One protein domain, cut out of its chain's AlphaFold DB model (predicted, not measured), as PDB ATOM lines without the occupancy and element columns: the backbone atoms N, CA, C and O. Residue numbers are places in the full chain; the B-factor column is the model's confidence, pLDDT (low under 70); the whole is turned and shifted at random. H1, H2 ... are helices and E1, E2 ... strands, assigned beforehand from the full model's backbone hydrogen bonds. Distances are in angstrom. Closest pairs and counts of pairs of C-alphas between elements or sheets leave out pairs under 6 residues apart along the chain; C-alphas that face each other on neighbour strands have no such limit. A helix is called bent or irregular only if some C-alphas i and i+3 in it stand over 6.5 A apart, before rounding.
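This is residues 3 to 129 of the 129 residues of an uncharacterized protein of Clostridiales bacterium (UniProt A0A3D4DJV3). One strongly twisted sheet of nine strands runs through the domain and curls round two helices, H1 on one face and H2 on the opposite face. E1, E2, E3 and E9 make one wing of the sheet and the meander E4 to E8, each strand the antiparallel neighbour of the one before, makes the other; E3 joins the wings by pairing with E7, which bends by 67 degrees near the middle of the domain. The printed part has 127 residues, with two named helices and nine named strands in the order E1 E2 H1 E3 H2 E4 E5 E6 E7 E8 E9. The sheet is branched, with parallel and antiparallel pairs, and the class is mixed, helices and strands. The whole is compact and rounded, with a radius of gyration of the C-alphas of 13.7 A and spans of 36 by 35 by 25 A.

E1, residues 3 to 7, begins at C-alpha 3 (-50.032, -54.048, 30.122), and E2 is residues 13 to 19. H1, residues 21 to 35, is 21.5 A long and irregular: C-alphas 31 and 34 are 9.4 A apart. E3 is residues 37 to 41, H2 residues 42 to 51 and E4 residues 55 to 59. E5, residues 73 to 81, is 23.5 A long; E6, residues 84 to 92, 24.5 A; E7, residues 98 to 106, 22.0 A. E8 is residues 109 to 113, and E9, residues 124 to 128, ends at C-alpha 128 (-46.793, -53.499, 33.920).

E1 has E2 on one side, in a hairpin with N 4 and O 17 at 2.9 A, and antiparallel E9 on the other, with N 5 and O 126 at 2.8 A. E3 is parallel to E9, with N 39 and O 125 at 2.8 A, and antiparallel to E7, with N 99 and O 40 at 2.8 A. E3 and E8 lie on one side of E7, beside residues 98 to 101 and 102 to 106; E6 lies on the other side. Hairpins join E4 and E5, with N 57 and O 76 at 2.9 A; E5 and E6, with N 77 and O 88 at 2.8 A; E6 and E7, with N 89 and O 103 at 2.8 A; and E7 and E8, with N 104 and O 112 at 2.8 A. Edge strands are E2, E4 and E8. H1 is on the sheet; its closest C-alphas to E8 are those of Ser 29 and Tyr 112, 5.2 A. H2 is on the opposite face; its closest C-alphas to E5 are those of Val 49 and Ala 77, 6.9 A. H1 and H2 are apart. Every O i to N i+4 pair is within hydrogen-bond range in H2, and 8 of 11 in H1.

The C-alphas farthest apart, those of Ser 69 and Asn 83, are 37.9 A apart. The printed part has no cut. The link from E4 to E5, residues 60 to 72, is long. Mean pLDDT of the printed part is 79.7; residue 6 and residues 8 to 11, 31 to 35, 61 to 70 and 115 to 123 are under 70.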
ATOM      1  N   ARG A   3     -48.758 -54.723  29.920       82.00
ATOM      2  CA  ARG A   3     -50.032 -54.048  30.122       82.00
ATOM      3  C   ARG A   3     -49.808 -52.567  30.398       82.00
ATOM      4  O   ARG A   3     -48.872 -52.213  31.097       82.00
ATOM      5  N   ILE A   4     -50.680 -51.714  29.869       78.44
ATOM      6  CA  ILE A   4     -50.789 -50.313  30.291       78.44
ATOM      7  C   ILE A   4     -52.157 -50.061  30.900       78.44
ATOM      8  O   ILE A   4     -53.167 -50.542  30.381       78.44
ATOM      9  N   SER A   5     -52.184 -49.278  31.969       73.31
ATOM     10  CA  SER A   5     -53.399 -48.854  32.648       73.31
ATOM     11  C   SER A   5     -53.365 -47.341  32.854       73.31
ATOM     12  O   SER A   5     -52.386 -46.795  33.352       73.31
ATOM     13  N   ALA A   6     -54.430 -46.640  32.472       69.50
ATOM     14  CA  ALA A   6     -54.598 -45.245  32.857       69.50
ATOM     15  C   ALA A   6     -54.994 -45.205  34.334       69.50
ATOM     16  O   ALA A   6     -56.009 -45.805  34.706       69.50
ATOM     17  N   ILE A   7     -54.211 -44.507  35.152       71.38
ATOM     18  CA  ILE A   7     -54.471 -44.379  36.584       71.38
ATOM     19  C   ILE A   7     -54.806 -42.928  36.925       71.38
ATOM     20  O   ILE A   7     -54.232 -41.979  36.387       71.38
ATOM     21  N   THR A   8     -55.769 -42.737  37.818       65.56
ATOM     22  CA  THR A   8     -55.993 -41.437  38.451       65.56
ATOM     23  C   THR A   8     -54.884 -41.138  39.458       65.56
ATOM     24  O   THR A   8     -54.156 -42.028  39.894       65.56
ATOM     25  N   ASN A   9     -54.768 -39.877  39.885       64.88
ATOM     26  CA  ASN A   9     -53.768 -39.471  40.879       64.88
ATOM     27  C   ASN A   9     -53.930 -40.177  42.244       64.88
ATOM     28  O   ASN A   9     -52.977 -40.210  43.013       64.88
ATOM     29  N   ASP A  10     -55.110 -40.731  42.554       67.38
ATOM     30  CA  ASP A  10     -55.369 -41.570  43.736       67.38
ATOM     31  C   ASP A  10     -55.096 -43.070  43.498       67.38
ATOM     32  O   ASP A  10     -55.475 -43.899  44.322       67.38
ATOM     33  N   GLY A  11     -54.451 -43.427  42.380       66.44
ATOM     34  CA  GLY A  11     -54.020 -44.791  42.066       66.44
ATOM     35  C   GLY A  11     -55.133 -45.715  41.569       66.44
ATOM     36  O   GLY A  11     -54.934 -46.925  41.501       66.44
ATOM     37  N   LYS A  12     -56.317 -45.186  41.227       73.56
ATOM     38  CA  LYS A  12     -57.405 -46.010  40.688       73.56
ATOM     39  C   LYS A  12     -57.278 -46.170  39.183       73.56
ATOM     40  O   LYS A  12     -57.214 -45.197  38.433       73.56
ATOM     41  N   GLU A  13     -57.337 -47.417  38.743       79.00
ATOM     42  CA  GLU A  13     -57.420 -47.773  37.334       79.00
ATOM     43  C   GLU A  13     -58.726 -47.260  36.706       79.00
ATOM     44  O   GLU A  13     -59.816 -47.463  37.243       79.00
ATOM     45  N   GLN A  14     -58.612 -46.610  35.548       72.44
ATOM     46  CA  GLN A  14     -59.746 -46.129  34.750       72.44
ATOM     47  C   GLN A  14     -59.939 -46.932  33.463       72.44
ATOM     48  O   GLN A  14     -61.057 -47.101  32.987       72.44
ATOM     49  N   SER A  15     -58.843 -47.389  32.861       71.06
ATOM     50  CA  SER A  15     -58.843 -48.109  31.587       71.06
ATOM     51  C   SER A  15     -57.551 -48.903  31.443       71.06
ATOM     52  O   SER A  15     -56.531 -48.494  31.997       71.06
ATOM     53  N   LYS A  16     -57.577 -50.003  30.681       83.50
ATOM     54  CA  LYS A  16     -56.415 -50.874  30.462       83.50
ATOM     55  C   LYS A  16     -56.326 -51.436  29.045       83.50
ATOM     56  O   LYS A  16     -57.343 -51.659  28.389       83.50
ATOM     57  N   ALA A  17     -55.104 -51.725  28.609       79.50
ATOM     58  CA  ALA A  17     -54.801 -52.475  27.396       79.50
ATOM     59  C   ALA A  17     -53.639 -53.448  27.646       79.50
ATOM     60  O   ALA A  17     -52.677 -53.109  28.331       79.50
ATOM     61  N   GLU A  18     -53.712 -54.645  27.066       85.25
ATOM     62  CA  GLU A  18     -52.740 -55.725  27.266       85.25
ATOM     63  C   GLU A  18     -52.209 -56.230  25.918       85.25
ATOM     64  O   GLU A  18     -52.917 -56.213  24.907       85.25
ATOM     65  N   GLY A  19     -50.957 -56.681  25.879       83.62
ATOM     66  CA  GLY A  19     -50.356 -57.215  24.662       83.62
ATOM     67  C   GLY A  19     -48.861 -57.488  24.782       83.62
ATOM     68  O   GLY A  19     -48.297 -57.607  25.868       83.62
ATOM     69  N   ASN A  20     -48.184 -57.598  23.638       84.44
ATOM     70  CA  ASN A  20     -46.723 -57.604  23.650       84.44
ATOM     71  C   ASN A  20     -46.190 -56.195  23.974       84.44
ATOM     72  O   ASN A  20     -46.818 -55.190  23.630       84.44
ATOM     73  N   LEU A  21     -45.008 -56.131  24.592       81.38
ATOM     74  CA  LEU A  21     -44.406 -54.889  25.082       81.38
ATOM     75  C   LEU A  21     -44.281 -53.806  24.003       81.38
ATOM     76  O   LEU A  21     -44.631 -52.651  24.227       81.38
ATOM     77  N   LYS A  22     -43.868 -54.186  22.789       81.44
ATOM     78  CA  LYS A  22     -43.723 -53.253  21.664       81.44
ATOM     79  C   LYS A  22     -45.053 -52.614  21.266       81.44
ATOM     80  O   LYS A  22     -45.102 -51.415  21.006       81.44
ATOM     81  N   SER A  23     -46.125 -53.402  21.192       81.38
ATOM     82  CA  SER A  23     -47.468 -52.907  20.877       81.38
ATOM     83  C   SER A  23     -48.006 -52.011  21.987       81.38
ATOM     84  O   SER A  23     -48.556 -50.953  21.698       81.38
ATOM     85  N   VAL A  24     -47.805 -52.408  23.245       83.75
ATOM     86  CA  VAL A  24     -48.230 -51.651  24.428       83.75
ATOM     87  C   VAL A  24     -47.549 -50.282  24.486       83.75
ATOM     88  O   VAL A  24     -48.232 -49.268  24.590       83.75
ATOM     89  N   LEU A  25     -46.229 -50.222  24.300       80.25
ATOM     90  CA  LEU A  25     -45.480 -48.961  24.277       80.25
ATOM     91  C   LEU A  25     -45.885 -48.056  23.111       80.25
ATOM     92  O   LEU A  25     -46.028 -46.850  23.291       80.25
ATOM     93  N   LYS A  26     -46.141 -48.626  21.926       77.50
ATOM     94  CA  LYS A  26     -46.664 -47.859  20.787       77.50
ATOM     95  C   LYS A  26     -48.036 -47.256  21.083       77.50
ATOM     96  O   LYS A  26     -48.264 -46.098  20.752       77.50
ATOM     97  N   MET A  27     -48.939 -48.016  21.707       76.62
ATOM     98  CA  MET A  27     -50.244 -47.496  22.130       76.62
ATOM     99  C   MET A  27     -50.080 -46.389  23.168       76.62
ATOM    100  O   MET A  27     -50.675 -45.325  23.019       76.62
ATOM    101  N   ALA A  28     -49.218 -46.592  24.164       73.19
ATOM    102  CA  ALA A  28     -48.921 -45.573  25.159       73.19
ATOM    103  C   ALA A  28     -48.340 -44.305  24.517       73.19
ATOM    104  O   ALA A  28     -48.746 -43.210  24.879       73.19
ATOM    105  N   SER A  29     -47.482 -44.422  23.499       72.56
ATOM    106  CA  SER A  29     -46.973 -43.266  22.750       72.56
ATOM    107  C   SER A  29     -48.070 -42.484  22.023       72.56
ATOM    108  O   SER A  29     -47.957 -41.265  21.917       72.56
ATOM    109  N   LEU A  30     -49.109 -43.155  21.515       71.88
ATOM    110  CA  LEU A  30     -50.245 -42.505  20.849       71.88
ATOM    111  C   LEU A  30     -51.164 -41.791  21.847       71.88
ATOM    112  O   LEU A  30     -51.697 -40.730  21.538       71.88
ATOM    113  N   ILE A  31     -51.352 -42.380  23.030       67.75
ATOM    114  CA  ILE A  31     -52.264 -41.877  24.065       67.75
ATOM    115  C   ILE A  31     -51.598 -40.782  24.900       67.75
ATOM    116  O   ILE A  31     -52.253 -39.816  25.291       67.75
ATOM    117  N   ALA A  32     -50.302 -40.924  25.176       60.81
ATOM    118  CA  ALA A  32     -49.615 -40.081  26.136       60.81
ATOM    119  C   ALA A  32     -49.627 -38.601  25.723       60.81
ATOM    120  O   ALA A  32     -49.908 -37.740  26.559       60.81
ATOM    121  N   GLY A  33     -49.402 -38.286  24.438       59.28
ATOM    122  CA  GLY A  33     -49.282 -36.895  23.972       59.28
ATOM    123  C   GLY A  33     -48.320 -36.069  24.846       59.28
ATOM    124  O   GLY A  33     -47.556 -36.626  25.620       59.28
ATOM    125  N   ASN A  34     -48.358 -34.738  24.805       59.25
ATOM    126  CA  ASN A  34     -47.503 -33.933  25.702       59.25
ATOM    127  C   ASN A  34     -47.951 -33.953  27.180       59.25
ATOM    128  O   ASN A  34     -47.304 -33.327  28.016       59.25
ATOM    129  N   ASN A  35     -49.065 -34.622  27.497       62.09
ATOM    130  CA  ASN A  35     -49.797 -34.413  28.746       62.09
ATOM    131  C   ASN A  35     -49.843 -35.638  29.658       62.09
ATOM    132  O   ASN A  35     -50.395 -35.512  30.740       62.09
ATOM    133  N   HIS A  36     -49.316 -36.799  29.260       72.25
ATOM    134  CA  HIS A  36     -49.257 -37.962  30.145       72.25
ATOM    135  C   HIS A  36     -47.878 -38.606  30.136       72.25
ATOM    136  O   HIS A  36     -47.198 -38.657  29.109       72.25
ATOM    137  N   GLN A  37     -47.486 -39.135  31.288       78.12
ATOM    138  CA  GLN A  37     -46.210 -39.818  31.483       78.12
ATOM    139  C   GLN A  37     -46.437 -41.300  31.740       78.12
ATOM    140  O   GLN A  37     -47.395 -41.675  32.419       78.12
ATOM    141  N   ILE A  38     -45.549 -42.136  31.201       85.25
ATOM    142  CA  ILE A  38     -45.533 -43.552  31.555       85.25
ATOM    143  C   ILE A  38     -44.770 -43.700  32.864       85.25
ATOM    144  O   ILE A  38     -43.626 -43.255  32.976       85.25
ATOM    145  N   ILE A  39     -45.392 -44.354  33.835       87.19
ATOM    146  CA  ILE A  39     -44.745 -44.765  35.074       87.19
ATOM    147  C   ILE A  39     -44.683 -46.286  35.152       87.19
ATOM    148  O   ILE A  39     -45.496 -46.974  34.539       87.19
ATOM    149  N   ILE A  40     -43.734 -46.813  35.910       89.88
ATOM    150  CA  ILE A  40     -43.645 -48.239  36.234       89.88
ATOM    151  C   ILE A  40     -43.212 -48.389  37.685       89.88
ATOM    152  O   ILE A  40     -42.357 -47.632  38.149       89.88
ATOM    153  N   ASN A  41     -43.795 -49.340  38.416       91.56
ATOM    154  CA  ASN A  41     -43.383 -49.607  39.791       91.56
ATOM    155  C   ASN A  41     -41.889 -49.970  39.841       91.56
ATOM    156  O   ASN A  41     -41.394 -50.696  38.977       91.56
ATOM    157  N   LYS A  42     -41.167 -49.481  40.859       93.69
ATOM    158  CA  LYS A  42     -39.721 -49.722  40.967       93.69
ATOM    159  C   LYS A  42     -39.379 -51.209  41.011       93.69
ATOM    160  O   LYS A  42     -38.591 -51.671  40.195       93.69
ATOM    161  N   ASN A  43     -40.055 -51.970  41.873       93.69
ATOM    162  CA  ASN A  43     -39.800 -53.406  42.029       93.69
ATOM    163  C   ASN A  43     -40.053 -54.179  40.731       93.69
ATOM    164  O   ASN A  43     -39.386 -55.171  40.450       93.69
ATOM    165  N   GLU A  44     -41.032 -53.729  39.952       91.62
ATOM    166  CA  GLU A  44     -41.395 -54.361  38.694       91.62
ATOM    167  C   GLU A  44     -40.345 -54.116  37.610       91.62
ATOM    168  O   GLU A  44     -39.893 -55.068  36.969       91.62
ATOM    169  N   LEU A  45     -39.900 -52.866  37.440       92.50
ATOM    170  CA  LEU A  45     -38.825 -52.575  36.496       92.50
ATOM    171  C   LEU A  45     -37.512 -53.239  36.930       92.50
ATOM    172  O   LEU A  45     -36.836 -53.827  36.090       92.50
ATOM    173  N   ASP A  46     -37.169 -53.191  38.216       93.31
ATOM    174  CA  ASP A  46     -35.941 -53.789  38.749       93.31
ATOM    175  C   ASP A  46     -35.924 -55.311  38.559       93.31
ATOM    176  O   ASP A  46     -34.910 -55.886  38.144       93.31
ATOM    177  N   GLY A  47     -37.066 -55.967  38.798       93.56
ATOM    178  CA  GLY A  47     -37.265 -57.385  38.510       93.56
ATOM    179  C   GLY A  47     -37.074 -57.685  37.025       93.56
ATOM    180  O   GLY A  47     -36.250 -58.526  36.667       93.56
ATOM    181  N   PHE A  48     -37.749 -56.930  36.154       90.56
ATOM    182  CA  PHE A  48     -37.633 -57.080  34.703       90.56
ATOM    183  C   PHE A  48     -36.193 -56.907  34.199       90.56
ATOM    184  O   PHE A  48     -35.719 -57.707  33.387       90.56
ATOM    185  N   VAL A  49     -35.489 -55.878  34.678       93.12
ATOM    186  CA  VAL A  49     -34.094 -55.584  34.322       93.12
ATOM    187  C   VAL A  49     -33.173 -56.721  34.755       93.12
ATOM    188  O   VAL A  49     -32.336 -57.164  33.964       93.12
ATOM    189  N   THR A  50     -33.369 -57.239  35.968       93.12
ATOM    190  CA  THR A  50     -32.583 -58.351  36.515       93.12
ATOM    191  C   THR A  50     -32.819 -59.644  35.734       93.12
ATOM    192  O   THR A  50     -31.864 -60.293  35.301       93.12
ATOM    193  N   GLU A  51     -34.080 -60.014  35.501       91.12
ATOM    194  CA  GLU A  51     -34.452 -61.231  34.768       91.12
ATOM    195  C   GLU A  51     -33.986 -61.189  33.310       91.12
ATOM    196  O   GLU A  51     -33.469 -62.179  32.782       91.12
ATOM    197  N   SER A  52     -34.111 -60.022  32.675       88.62
ATOM    198  CA  SER A  52     -33.698 -59.792  31.288       88.62
ATOM    199  C   SER A  52     -32.198 -59.525  31.141       88.62
ATOM    200  O   SER A  52     -31.723 -59.380  30.016       88.62
ATOM    201  N   LYS A  53     -31.446 -59.476  32.252       92.12
ATOM    202  CA  LYS A  53     -30.001 -59.194  32.291       92.12
ATOM    203  C   LYS A  53     -29.635 -57.916  31.527       92.12
ATOM    204  O   LYS A  53     -28.665 -57.903  30.769       92.12
ATOM    205  N   LEU A  54     -30.440 -56.867  31.684       92.19
ATOM    206  CA  LEU A  54     -30.148 -55.570  31.076       92.19
ATOM    207  C   LEU A  54     -29.069 -54.861  31.895       92.19
ATOM    208  O   LEU A  54     -29.066 -54.913  33.124       92.19
ATOM    209  N   GLU A  55     -28.158 -54.185  31.210       94.88
ATOM    210  CA  GLU A  55     -27.138 -53.358  31.846       94.88
ATOM    211  C   GLU A  55     -27.722 -51.983  32.163       94.88
ATOM    212  O   GLU A  55     -28.395 -51.376  31.325       94.88
ATOM    213  N   ILE A  56     -27.466 -51.489  33.376       94.56
ATOM    214  CA  ILE A  56     -27.925 -50.172  33.817       94.56
ATOM    215  C   ILE A  56     -26.775 -49.173  33.719       94.56
ATOM    216  O   ILE A  56     -25.707 -49.382  34.295       94.56
ATOM    217  N   CYS A  57     -27.028 -48.052  33.052       91.81
ATOM    218  CA  CYS A  57     -26.130 -46.905  33.001       91.81
ATOM    219  C   CYS A  57     -26.839 -45.675  33.564       91.81
ATOM    220  O   CYS A  57     -27.908 -45.308  33.079       91.81
ATOM    221  N   THR A  58     -26.225 -44.999  34.530       89.69
ATOM    222  CA  THR A  58     -26.675 -43.678  34.982       89.69
ATOM    223  C   THR A  58     -26.174 -42.606  34.019       89.69
ATOM    224  O   THR A  58     -25.003 -42.602  33.643       89.69
ATOM    225  N   LEU A  59     -27.067 -41.711  33.606       84.81
ATOM    226  CA  LEU A  59     -26.834 -40.694  32.581       84.81
ATOM    227  C   LEU A  59     -26.820 -39.309  33.224       84.81
ATOM    228  O   LEU A  59     -27.543 -39.055  34.194       84.81
ATOM    229  N   LEU A  60     -26.018 -38.394  32.680       78.56
ATOM    230  CA  LEU A  60     -26.005 -37.021  33.173       78.56
ATOM    231  C   LEU A  60     -27.251 -36.291  32.649       78.56
ATOM    232  O   LEU A  60     -27.513 -36.333  31.447       78.56
ATOM    233  N   PRO A  61     -28.015 -35.569  33.495       68.00
ATOM    234  CA  PRO A  61     -29.233 -34.882  33.058       68.00
ATOM    235  C   PRO A  61     -29.034 -33.966  31.848       68.00
ATOM    236  O   PRO A  61     -29.881 -33.924  30.961       68.00
ATOM    237  N   GLN A  62     -27.874 -33.309  31.773       63.19
ATOM    238  CA  GLN A  62     -27.482 -32.404  30.687       63.19
ATOM    239  C   GLN A  62     -27.374 -33.094  29.318       63.19
ATOM    240  O   GLN A  62     -27.448 -32.423  28.294       63.19
ATOM    241  N   GLU A  63     -27.211 -34.418  29.277       59.56
ATOM    242  CA  GLU A  63     -27.137 -35.187  28.031       59.56
ATOM    243  C   GLU A  63     -28.524 -35.418  27.405       59.56
ATOM    244  O   GLU A  63     -28.614 -35.835  26.250       59.56
ATOM    245  N   ILE A  64     -29.614 -35.193  28.158       63.78
ATOM    246  CA  ILE A  64     -30.956 -35.690  27.801       63.78
ATOM    247  C   ILE A  64     -32.080 -34.672  28.053       63.78
ATOM    248  O   ILE A  64     -33.046 -34.637  27.287       63.78
ATOM    249  N   ILE A  65     -31.978 -33.845  29.095       62.72
ATOM    250  CA  ILE A  65     -33.018 -32.905  29.532       62.72
ATOM    251  C   ILE A  65     -32.429 -31.486  29.554       62.72
ATOM    252  O   ILE A  65     -31.495 -31.200  30.294       62.72
ATOM    253  N   GLU A  66     -33.002 -30.574  28.762       57.22
ATOM    254  CA  GLU A  66     -32.568 -29.163  28.655       57.22
ATOM    255  C   GLU A  66     -32.989 -28.291  29.864       57.22
ATOM    256  O   GLU A  66     -32.810 -27.074  29.862       57.22
ATOM    257  N   ASP A  67     -33.567 -28.891  30.908       56.62
ATOM    258  CA  ASP A  67     -34.250 -28.203  32.001       56.62
ATOM    259  C   ASP A  67     -33.455 -28.199  33.322       56.62
ATOM    260  O   ASP A  67     -33.040 -29.243  33.822       56.62
ATOM    261  N   MET A  68     -33.277 -27.015  33.919       44.47
ATOM    262  CA  MET A  68     -32.375 -26.770  35.056       44.47
ATOM    263  C   MET A  68     -32.943 -27.170  36.433       44.47
ATOM    264  O   MET A  68     -32.211 -27.108  37.417       44.47
ATOM    265  N   SER A  69     -34.219 -27.570  36.542       56.28
ATOM    266  CA  SER A  69     -34.883 -27.873  37.829       56.28
ATOM    267  C   SER A  69     -35.183 -29.363  38.062       56.28
ATOM    268  O   SER A  69     -36.153 -29.710  38.742       56.28
ATOM    269  N   PHE A  70     -34.395 -30.260  37.471       64.12
ATOM    270  CA  PHE A  70     -34.578 -31.707  37.586       64.12
ATOM    271  C   PHE A  70     -34.032 -32.250  38.920       64.12
ATOM    272  O   PHE A  70     -32.864 -32.050  39.239       64.12
ATOM    273  N   HIS A  71     -34.874 -32.956  39.681       72.00
ATOM    274  CA  HIS A  71     -34.545 -33.525  41.000       72.00
ATOM    275  C   HIS A  71     -34.556 -35.066  40.997       72.00
ATOM    276  O   HIS A  71     -35.003 -35.688  41.955       72.00
ATOM    277  N   GLY A  72     -34.104 -35.692  39.909       79.00
ATOM    278  CA  GLY A  72     -34.043 -37.150  39.782       79.00
ATOM    279  C   GLY A  72     -32.671 -37.658  39.346       79.00
ATOM    280  O   GLY A  72     -31.751 -36.882  39.085       79.00
ATOM    281  N   THR A  73     -32.547 -38.977  39.230       86.88
ATOM    282  CA  THR A  73     -31.422 -39.648  38.563       86.88
ATOM    283  C   THR A  73     -31.912 -40.236  37.249       86.88
ATOM    284  O   THR A  73     -32.928 -40.926  37.228       86.88
ATOM    285  N   ILE A  74     -31.221 -39.967  36.142       87.69
ATOM    286  CA  ILE A  74     -31.572 -40.549  34.842       87.69
ATOM    287  C   ILE A  74     -30.802 -41.850  34.652       87.69
ATOM    288  O   ILE A  74     -29.589 -41.872  34.833       87.69
ATOM    289  N   ASN A  75     -31.485 -42.908  34.225       91.75
ATOM    290  CA  ASN A  75     -30.876 -44.200  33.928       91.75
ATOM    291  C   ASN A  75     -31.299 -44.709  32.533       91.75
ATOM    292  O   ASN A  75     -32.417 -44.441  32.086       91.75
ATOM    293  N   CYS A  76     -30.419 -45.457  31.851       92.62
ATOM    294  CA  CYS A  76     -30.785 -46.411  30.796       92.62
ATOM    295  C   CYS A  76     -30.669 -47.827  31.344       92.62
ATOM    296  O   CYS A  76     -29.605 -48.176  31.841       92.62
ATOM    297  N   ALA A  77     -31.689 -48.656  31.139       94.88
ATOM    298  CA  ALA A  77     -31.538 -50.103  31.082       94.88
ATOM    299  C   ALA A  77     -31.424 -50.537  29.613       94.88
ATOM    300  O   ALA A  77     -32.334 -50.320  28.811       94.88
ATOM    301  N   CYS A  78     -30.294 -51.120  29.248       94.50
ATOM    302  CA  CYS A  78     -29.877 -51.347  27.873       94.50
ATOM    303  C   CYS A  78     -29.476 -52.837  27.715       94.50
ATOM    304  O   CYS A  78     -28.751 -53.377  28.546       94.50
ATOM    305  N   GLY A  79     -29.946 -53.542  26.679       92.50
ATOM    306  CA  GLY A  79     -29.605 -54.959  26.481       92.50
ATOM    307  C   GLY A  79     -30.477 -55.684  25.459       92.50
ATOM    308  O   GLY A  79     -31.197 -55.065  24.678       92.50
ATOM    309  N   THR A  80     -30.408 -57.017  25.439       89.00
ATOM    310  CA  THR A  80     -31.229 -57.847  24.540       89.00
ATOM    311  C   THR A  80     -32.387 -58.474  25.304       89.00
ATOM    312  O   THR A  80     -32.174 -59.263  26.219       89.00
ATOM    313  N   TYR A  81     -33.611 -58.162  24.886       81.38
ATOM    314  CA  TYR A  81     -34.835 -58.778  25.389       81.38
ATOM    315  C   TYR A  81     -35.442 -59.668  24.298       81.38
ATOM    316  O   TYR A  81     -35.887 -59.189  23.248       81.38
ATOM    317  N   GLY A  82     -35.439 -60.985  24.519       82.62
ATOM    318  CA  GLY A  82     -35.779 -61.958  23.481       82.62
ATOM    319  C   GLY A  82     -34.801 -61.864  22.305       82.62
ATOM    320  O   GLY A  82     -33.619 -62.135  22.470       82.62
ATOM    321  N   ASN A  83     -35.292 -61.446  21.135       85.50
ATOM    322  CA  ASN A  83     -34.486 -61.242  19.920       85.50
ATOM    323  C   ASN A  83     -34.384 -59.760  19.514       85.50
ATOM    324  O   ASN A  83     -34.124 -59.462  18.351       85.50
ATOM    325  N   ILE A  84     -34.675 -58.839  20.436       86.50
ATOM    326  CA  ILE A  84     -34.759 -57.401  20.167       86.50
ATOM    327  C   ILE A  84     -33.750 -56.672  21.047       86.50
ATOM    328  O   ILE A  84     -33.695 -56.905  22.257       86.50
ATOM    329  N   HIS A  85     -32.990 -55.752  20.456       91.00
ATOM    330  CA  HIS A  85     -32.163 -54.838  21.239       91.00
ATOM    331  C   HIS A  85     -33.046 -53.741  21.833       91.00
ATOM    332  O   HIS A  85     -33.741 -53.033  21.099       91.00
ATOM    333  N   MET A  86     -33.021 -53.582  23.150       91.69
ATOM    334  CA  MET A  86     -33.843 -52.639  23.895       91.69
ATOM    335  C   MET A  86     -32.976 -51.632  24.651       91.69
ATOM    336  O   MET A  86     -31.942 -51.979  25.214       91.69
ATOM    337  N   GLN A  87     -33.437 -50.383  24.684       93.62
ATOM    338  CA  GLN A  87     -32.930 -49.339  25.569       93.62
ATOM    339  C   GLN A  87     -34.130 -48.648  26.210       93.62
ATOM    340  O   GLN A  87     -34.970 -48.083  25.508       93.62
ATOM    341  N   LEU A  88     -34.232 -48.722  27.529       92.25
ATOM    342  CA  LEU A  88     -35.314 -48.155  28.320       92.25
ATOM    343  C   LEU A  88     -34.735 -47.045  29.188       92.25
ATOM    344  O   LEU A  88     -33.902 -47.299  30.050       92.25
ATOM    345  N   TYR A  89     -35.173 -45.817  28.942       90.75
ATOM    346  CA  TYR A  89     -34.706 -44.633  29.643       90.75
ATOM    347  C   TYR A  89     -35.763 -44.157  30.629       90.75
ATOM    348  O   TYR A  89     -36.928 -43.937  30.267       90.75
ATOM    349  N   TYR A  90     -35.339 -43.979  31.873       89.56
ATOM    350  CA  TYR A  90     -36.230 -43.661  32.973       89.56
ATOM    351  C   TYR A  90     -35.578 -42.729  33.990       89.56
ATOM    352  O   TYR A  90     -34.356 -42.645  34.105       89.56
ATOM    353  N   THR A  91     -36.422 -41.996  34.707       88.50
ATOM    354  CA  THR A  91     -36.027 -41.175  35.845       88.50
ATOM    355  C   THR A  91     -36.379 -41.881  37.144       88.50
ATOM    356  O   THR A  91     -37.520 -42.312  37.332       88.50
ATOM    357  N   ASP A  92     -35.408 -41.933  38.049       89.62
ATOM    358  CA  ASP A  92     -35.579 -42.266  39.455       89.62
ATOM    359  C   ASP A  92     -35.746 -41.001  40.298       89.62
ATOM    360  O   ASP A  92     -34.820 -40.196  40.428       89.62
ATOM    361  N   PHE A  93     -36.935 -40.852  40.873       86.38
ATOM    362  CA  PHE A  93     -37.210 -39.908  41.947       86.38
ATOM    363  C   PHE A  93     -37.159 -40.675  43.278       86.38
ATOM    364  O   PHE A  93     -38.013 -41.543  43.500       86.38
ATOM    365  N   PRO A  94     -36.182 -40.409  44.169       83.75
ATOM    366  CA  PRO A  94     -36.005 -41.161  45.416       83.75
ATOM    367  C   PRO A  94     -37.253 -41.200  46.306       83.75
ATOM    368  O   PRO A  94     -37.498 -42.185  46.995       83.75
ATOM    369  N   GLU A  95     -38.061 -40.144  46.273       85.19
ATOM    370  CA  GLU A  95     -39.292 -39.988  47.044       85.19
ATOM    371  C   GLU A  95     -40.513 -40.713  46.452       85.19
ATOM    372  O   GLU A  95     -41.599 -40.654  47.035       85.19
ATOM    373  N   LYS A  96     -40.369 -41.356  45.289       85.75
ATOM    374  CA  LYS A  96     -41.434 -42.097  44.601       85.75
ATOM    375  C   LYS A  96     -41.174 -43.598  44.638       85.75
ATOM    376  O   LYS A  96     -40.033 -44.054  44.629       85.75
ATOM    377  N   ASP A  97     -42.255 -44.363  44.628       89.50
ATOM    378  CA  ASP A  97     -42.288 -45.823  44.510       89.50
ATOM    379  C   ASP A  97     -42.366 -46.310  43.050       89.50
ATOM    380  O   ASP A  97     -42.396 -47.514  42.784       89.50
ATOM    381  N   TYR A  98     -42.337 -45.380  42.094       88.62
ATOM    382  CA  TYR A  98     -42.308 -45.638  40.660       88.62
ATOM    383  C   TYR A  98     -41.160 -44.899  39.966       88.62
ATOM    384  O   TYR A  98     -40.673 -43.866  40.431       88.62
ATOM    385  N   TYR A  99     -40.766 -45.421  38.809       90.56
ATOM    386  CA  TYR A  99     -39.930 -44.742  37.830       90.56
ATOM    387  C   TYR A  99     -40.791 -44.040  36.785       90.56
ATOM    388  O   TYR A  99     -41.873 -44.519  36.446       90.56
ATOM    389  N   VAL A 100     -40.293 -42.934  36.233       87.19
ATOM    390  CA  VAL A 100     -40.917 -42.264  35.081       87.19
ATOM    391  C   VAL A 100     -40.155 -42.642  33.820       87.19
ATOM    392  O   VAL A 100     -39.000 -42.251  33.656       87.19
ATOM    393  N   ILE A 101     -40.789 -43.386  32.919       87.94
ATOM    394  CA  ILE A 101     -40.224 -43.730  31.612       87.94
ATOM    395  C   ILE A 101     -40.425 -42.533  30.688       87.94
ATOM    396  O   ILE A 101     -41.548 -42.058  30.533       87.94
ATOM    397  N   PHE A 102     -39.355 -42.068  30.042       83.25
ATOM    398  CA  PHE A 102     -39.428 -40.936  29.107       83.25
ATOM    399  C   PHE A 102     -38.971 -41.286  27.686       83.25
ATOM    400  O   PHE A 102     -39.284 -40.568  26.736       83.25
ATOM    401  N   ARG A 103     -38.254 -42.402  27.500       87.00
ATOM    402  CA  ARG A 103     -37.865 -42.881  26.171       87.00
ATOM    403  C   ARG A 103     -37.669 -44.391  26.168       87.00
ATOM    404  O   ARG A 103     -37.084 -44.947  27.089       87.00
ATOM    405  N   VAL A 104     -38.119 -45.054  25.111       89.31
ATOM    406  CA  VAL A 104     -37.841 -46.469  24.858       89.31
ATOM    407  C   VAL A 104     -37.471 -46.661  23.393       89.31
ATOM    408  O   VAL A 104     -38.221 -46.275  22.493       89.31
ATOM    409  N   VAL A 105     -36.328 -47.301  23.164       90.31
ATOM    410  CA  VAL A 105     -35.800 -47.659  21.847       90.31
ATOM    411  C   VAL A 105     -35.826 -49.177  21.712       90.31
ATOM    412  O   VAL A 105     -35.360 -49.895  22.594       90.31
ATOM    413  N   MET A 106     -36.358 -49.675  20.598       90.69
ATOM    414  CA  MET A 106     -36.333 -51.095  20.237       90.69
ATOM    415  C   MET A 106     -35.779 -51.252  18.818       90.69
ATOM    416  O   MET A 106     -36.308 -50.648  17.883       90.69
ATOM    417  N   ASP A 107     -34.728 -52.055  18.650       91.06
ATOM    418  CA  ASP A 107     -33.976 -52.236  17.395       91.06
ATOM    419  C   ASP A 107     -33.559 -50.901  16.751       91.06
ATOM    420  O   ASP A 107     -33.737 -50.672  15.552       91.06
ATOM    421  N   GLY A 108     -33.074 -49.969  17.578       88.31
ATOM    422  CA  GLY A 108     -32.649 -48.635  17.143       88.31
ATOM    423  C   GLY A 108     -33.789 -47.686  16.752       88.31
ATOM    424  O   GLY A 108     -33.520 -46.580  16.290       88.31
ATOM    425  N   LYS A 109     -35.058 -48.083  16.924       89.12
ATOM    426  CA  LYS A 109     -36.226 -47.236  16.646       89.12
ATOM    427  C   LYS A 109     -36.901 -46.811  17.940       89.12
ATOM    428  O   LYS A 109     -37.261 -47.660  18.753       89.12
ATOM    429  N   ASP A 110     -37.129 -45.511  18.094       86.62
ATOM    430  CA  ASP A 110     -37.961 -44.982  19.171       86.62
ATOM    431  C   ASP A 110     -39.382 -45.559  19.053       86.62
ATOM    432  O   ASP A 110     -40.070 -45.377  18.046       86.62
ATOM    433  N   VAL A 111     -39.807 -46.302  20.077       86.81
ATOM    434  CA  VAL A 111     -41.190 -46.800  20.212       86.81
ATOM    435  C   VAL A 111     -41.999 -45.961  21.194       86.81
ATOM    436  O   VAL A 111     -43.226 -45.984  21.144       86.81
ATOM    437  N   TYR A 112     -41.307 -45.214  22.051       83.69
ATOM    438  CA  TYR A 112     -41.853 -44.207  22.944       83.69
ATOM    439  C   TYR A 112     -40.791 -43.127  23.164       83.69
ATOM    440  O   TYR A 112     -39.628 -43.449  23.395       83.69
ATOM    441  N   ASN A 113     -41.164 -41.854  23.073       80.06
ATOM    442  CA  ASN A 113     -40.252 -40.730  23.292       80.06
ATOM    443  C   ASN A 113     -41.063 -39.503  23.716       80.06
ATOM    444  O   ASN A 113     -41.580 -38.778  22.864       80.06
ATOM    445  N   ASN A 114     -41.280 -39.350  25.023       71.25
ATOM    446  CA  ASN A 114     -42.241 -38.388  25.547       71.25
ATOM    447  C   ASN A 114     -42.093 -38.160  27.069       71.25
ATOM    448  O   ASN A 114     -41.943 -39.142  27.789       71.25
ATOM    449  N   PRO A 115     -42.270 -36.934  27.601       61.56
ATOM    450  CA  PRO A 115     -41.811 -35.644  27.096       61.56
ATOM    451  C   PRO A 115     -40.441 -35.243  27.690       61.56
ATOM    452  O   PRO A 115     -40.030 -35.705  28.751       61.56
ATOM    453  N   LYS A 116     -39.771 -34.281  27.039       55.09
ATOM    454  CA  LYS A 116     -38.460 -33.699  27.420       55.09
ATOM    455  C   LYS A 116     -38.462 -32.853  28.711       55.09
ATOM    456  O   LYS A 116     -37.479 -32.184  29.007       55.09
ATOM    457  N   SER A 117     -39.578 -32.813  29.435       52.41
ATOM    458  CA  SER A 117     -39.775 -31.971  30.618       52.41
ATOM    459  C   SER A 117     -40.710 -32.683  31.594       52.41
ATOM    460  O   SER A 117     -41.910 -32.813  31.339       52.41
ATOM    461  N   VAL A 118     -40.174 -33.105  32.740       55.69
ATOM    462  CA  VAL A 118     -40.935 -33.719  33.839       55.69
ATOM    463  C   VAL A 118     -41.505 -32.609  34.736       55.69
ATOM    464  O   VAL A 118     -41.125 -32.475  35.893       55.69
ATOM    465  N   ARG A 119     -42.344 -31.724  34.177       49.47
ATOM    466  CA  ARG A 119     -42.817 -30.511  34.883       49.47
ATOM    467  C   ARG A 119     -44.207 -30.623  35.514       49.47
ATOM    468  O   ARG A 119     -44.517 -29.823  36.392       49.47
ATOM    469  N   SER A 120     -45.031 -31.603  35.144       51.06
ATOM    470  CA  SER A 120     -46.276 -31.879  35.870       51.06
ATOM    471  C   SER A 120     -46.659 -33.358  35.804       51.06
ATOM    472  O   SER A 120     -46.850 -33.916  34.729       51.06
ATOM    473  N   PHE A 121     -46.827 -33.989  36.971       57.41
ATOM    474  CA  PHE A 121     -47.372 -35.350  37.128       57.41
ATOM    475  C   PHE A 121     -48.896 -35.397  36.893       57.41
ATOM    476  O   PHE A 121     -49.628 -36.143  37.540       57.41
ATOM    477  N   THR A 122     -49.421 -34.534  36.028       54.59
ATOM    478  CA  THR A 122     -50.846 -34.494  35.706       54.59
ATOM    479  C   THR A 122     -51.107 -35.505  34.602       54.59
ATOM    480  O   THR A 122     -50.819 -35.198  33.456       54.59
ATOM    481  N   GLY A 123     -51.633 -36.683  34.946       63.44
ATOM    482  CA  GLY A 123     -51.940 -37.753  33.990       63.44
ATOM    483  C   GLY A 123     -50.838 -38.813  33.919       63.44
ATOM    484  O   GLY A 123     -49.853 -38.656  33.202       63.44
ATOM    485  N   MET A 124     -51.009 -39.911  34.657       77.06
ATOM    486  CA  MET A 124     -50.062 -41.029  34.687       77.06
ATOM    487  C   MET A 124     -50.664 -42.261  34.007       77.06
ATOM    488  O   MET A 124     -51.838 -42.589  34.190       77.06
ATOM    489  N   ILE A 125     -49.843 -42.941  33.212       82.38
ATOM    490  CA  ILE A 125     -50.159 -44.235  32.610       82.38
ATOM    491  C   ILE A 125     -49.206 -45.246  33.236       82.38
ATOM    492  O   ILE A 125     -47.998 -45.165  33.035       82.38
ATOM    493  N   GLU A 126     -49.739 -46.184  34.002       85.00
ATOM    494  CA  GLU A 126     -48.960 -47.251  34.619       85.00
ATOM    495  C   GLU A 126     -48.664 -48.349  33.594       85.00
ATOM    496  O   GLU A 126     -49.571 -48.832  32.913       85.00
ATOM    497  N   LEU A 127     -47.394 -48.720  33.472       83.50
ATOM    498  CA  LEU A 127     -46.905 -49.858  32.703       83.50
ATOM    499  C   LEU A 127     -46.607 -51.022  33.653       83.50
ATOM    500  O   LEU A 127     -45.935 -50.835  34.660       83.50
ATOM    501  N   THR A 128     -47.039 -52.214  33.253       85.12
ATOM    502  CA  THR A 128     -46.793 -53.499  33.920       85.12
ATOM    503  C   THR A 128     -46.170 -54.470  32.894       85.12
ATOM    504  O   THR A 128     -46.596 -54.462  31.730       85.12
ATOM    505  N   LEU A 129     -45.161 -55.272  33.258       81.81
ATOM    506  CA  LEU A 129     -44.296 -56.070  32.360       81.81
ATOM    507  C   LEU A 129     -44.415 -57.594  32.554       81.81
ATOM    508  O   LEU A 129     -44.341 -58.071  33.700       81.81
TER     509      LEU A 129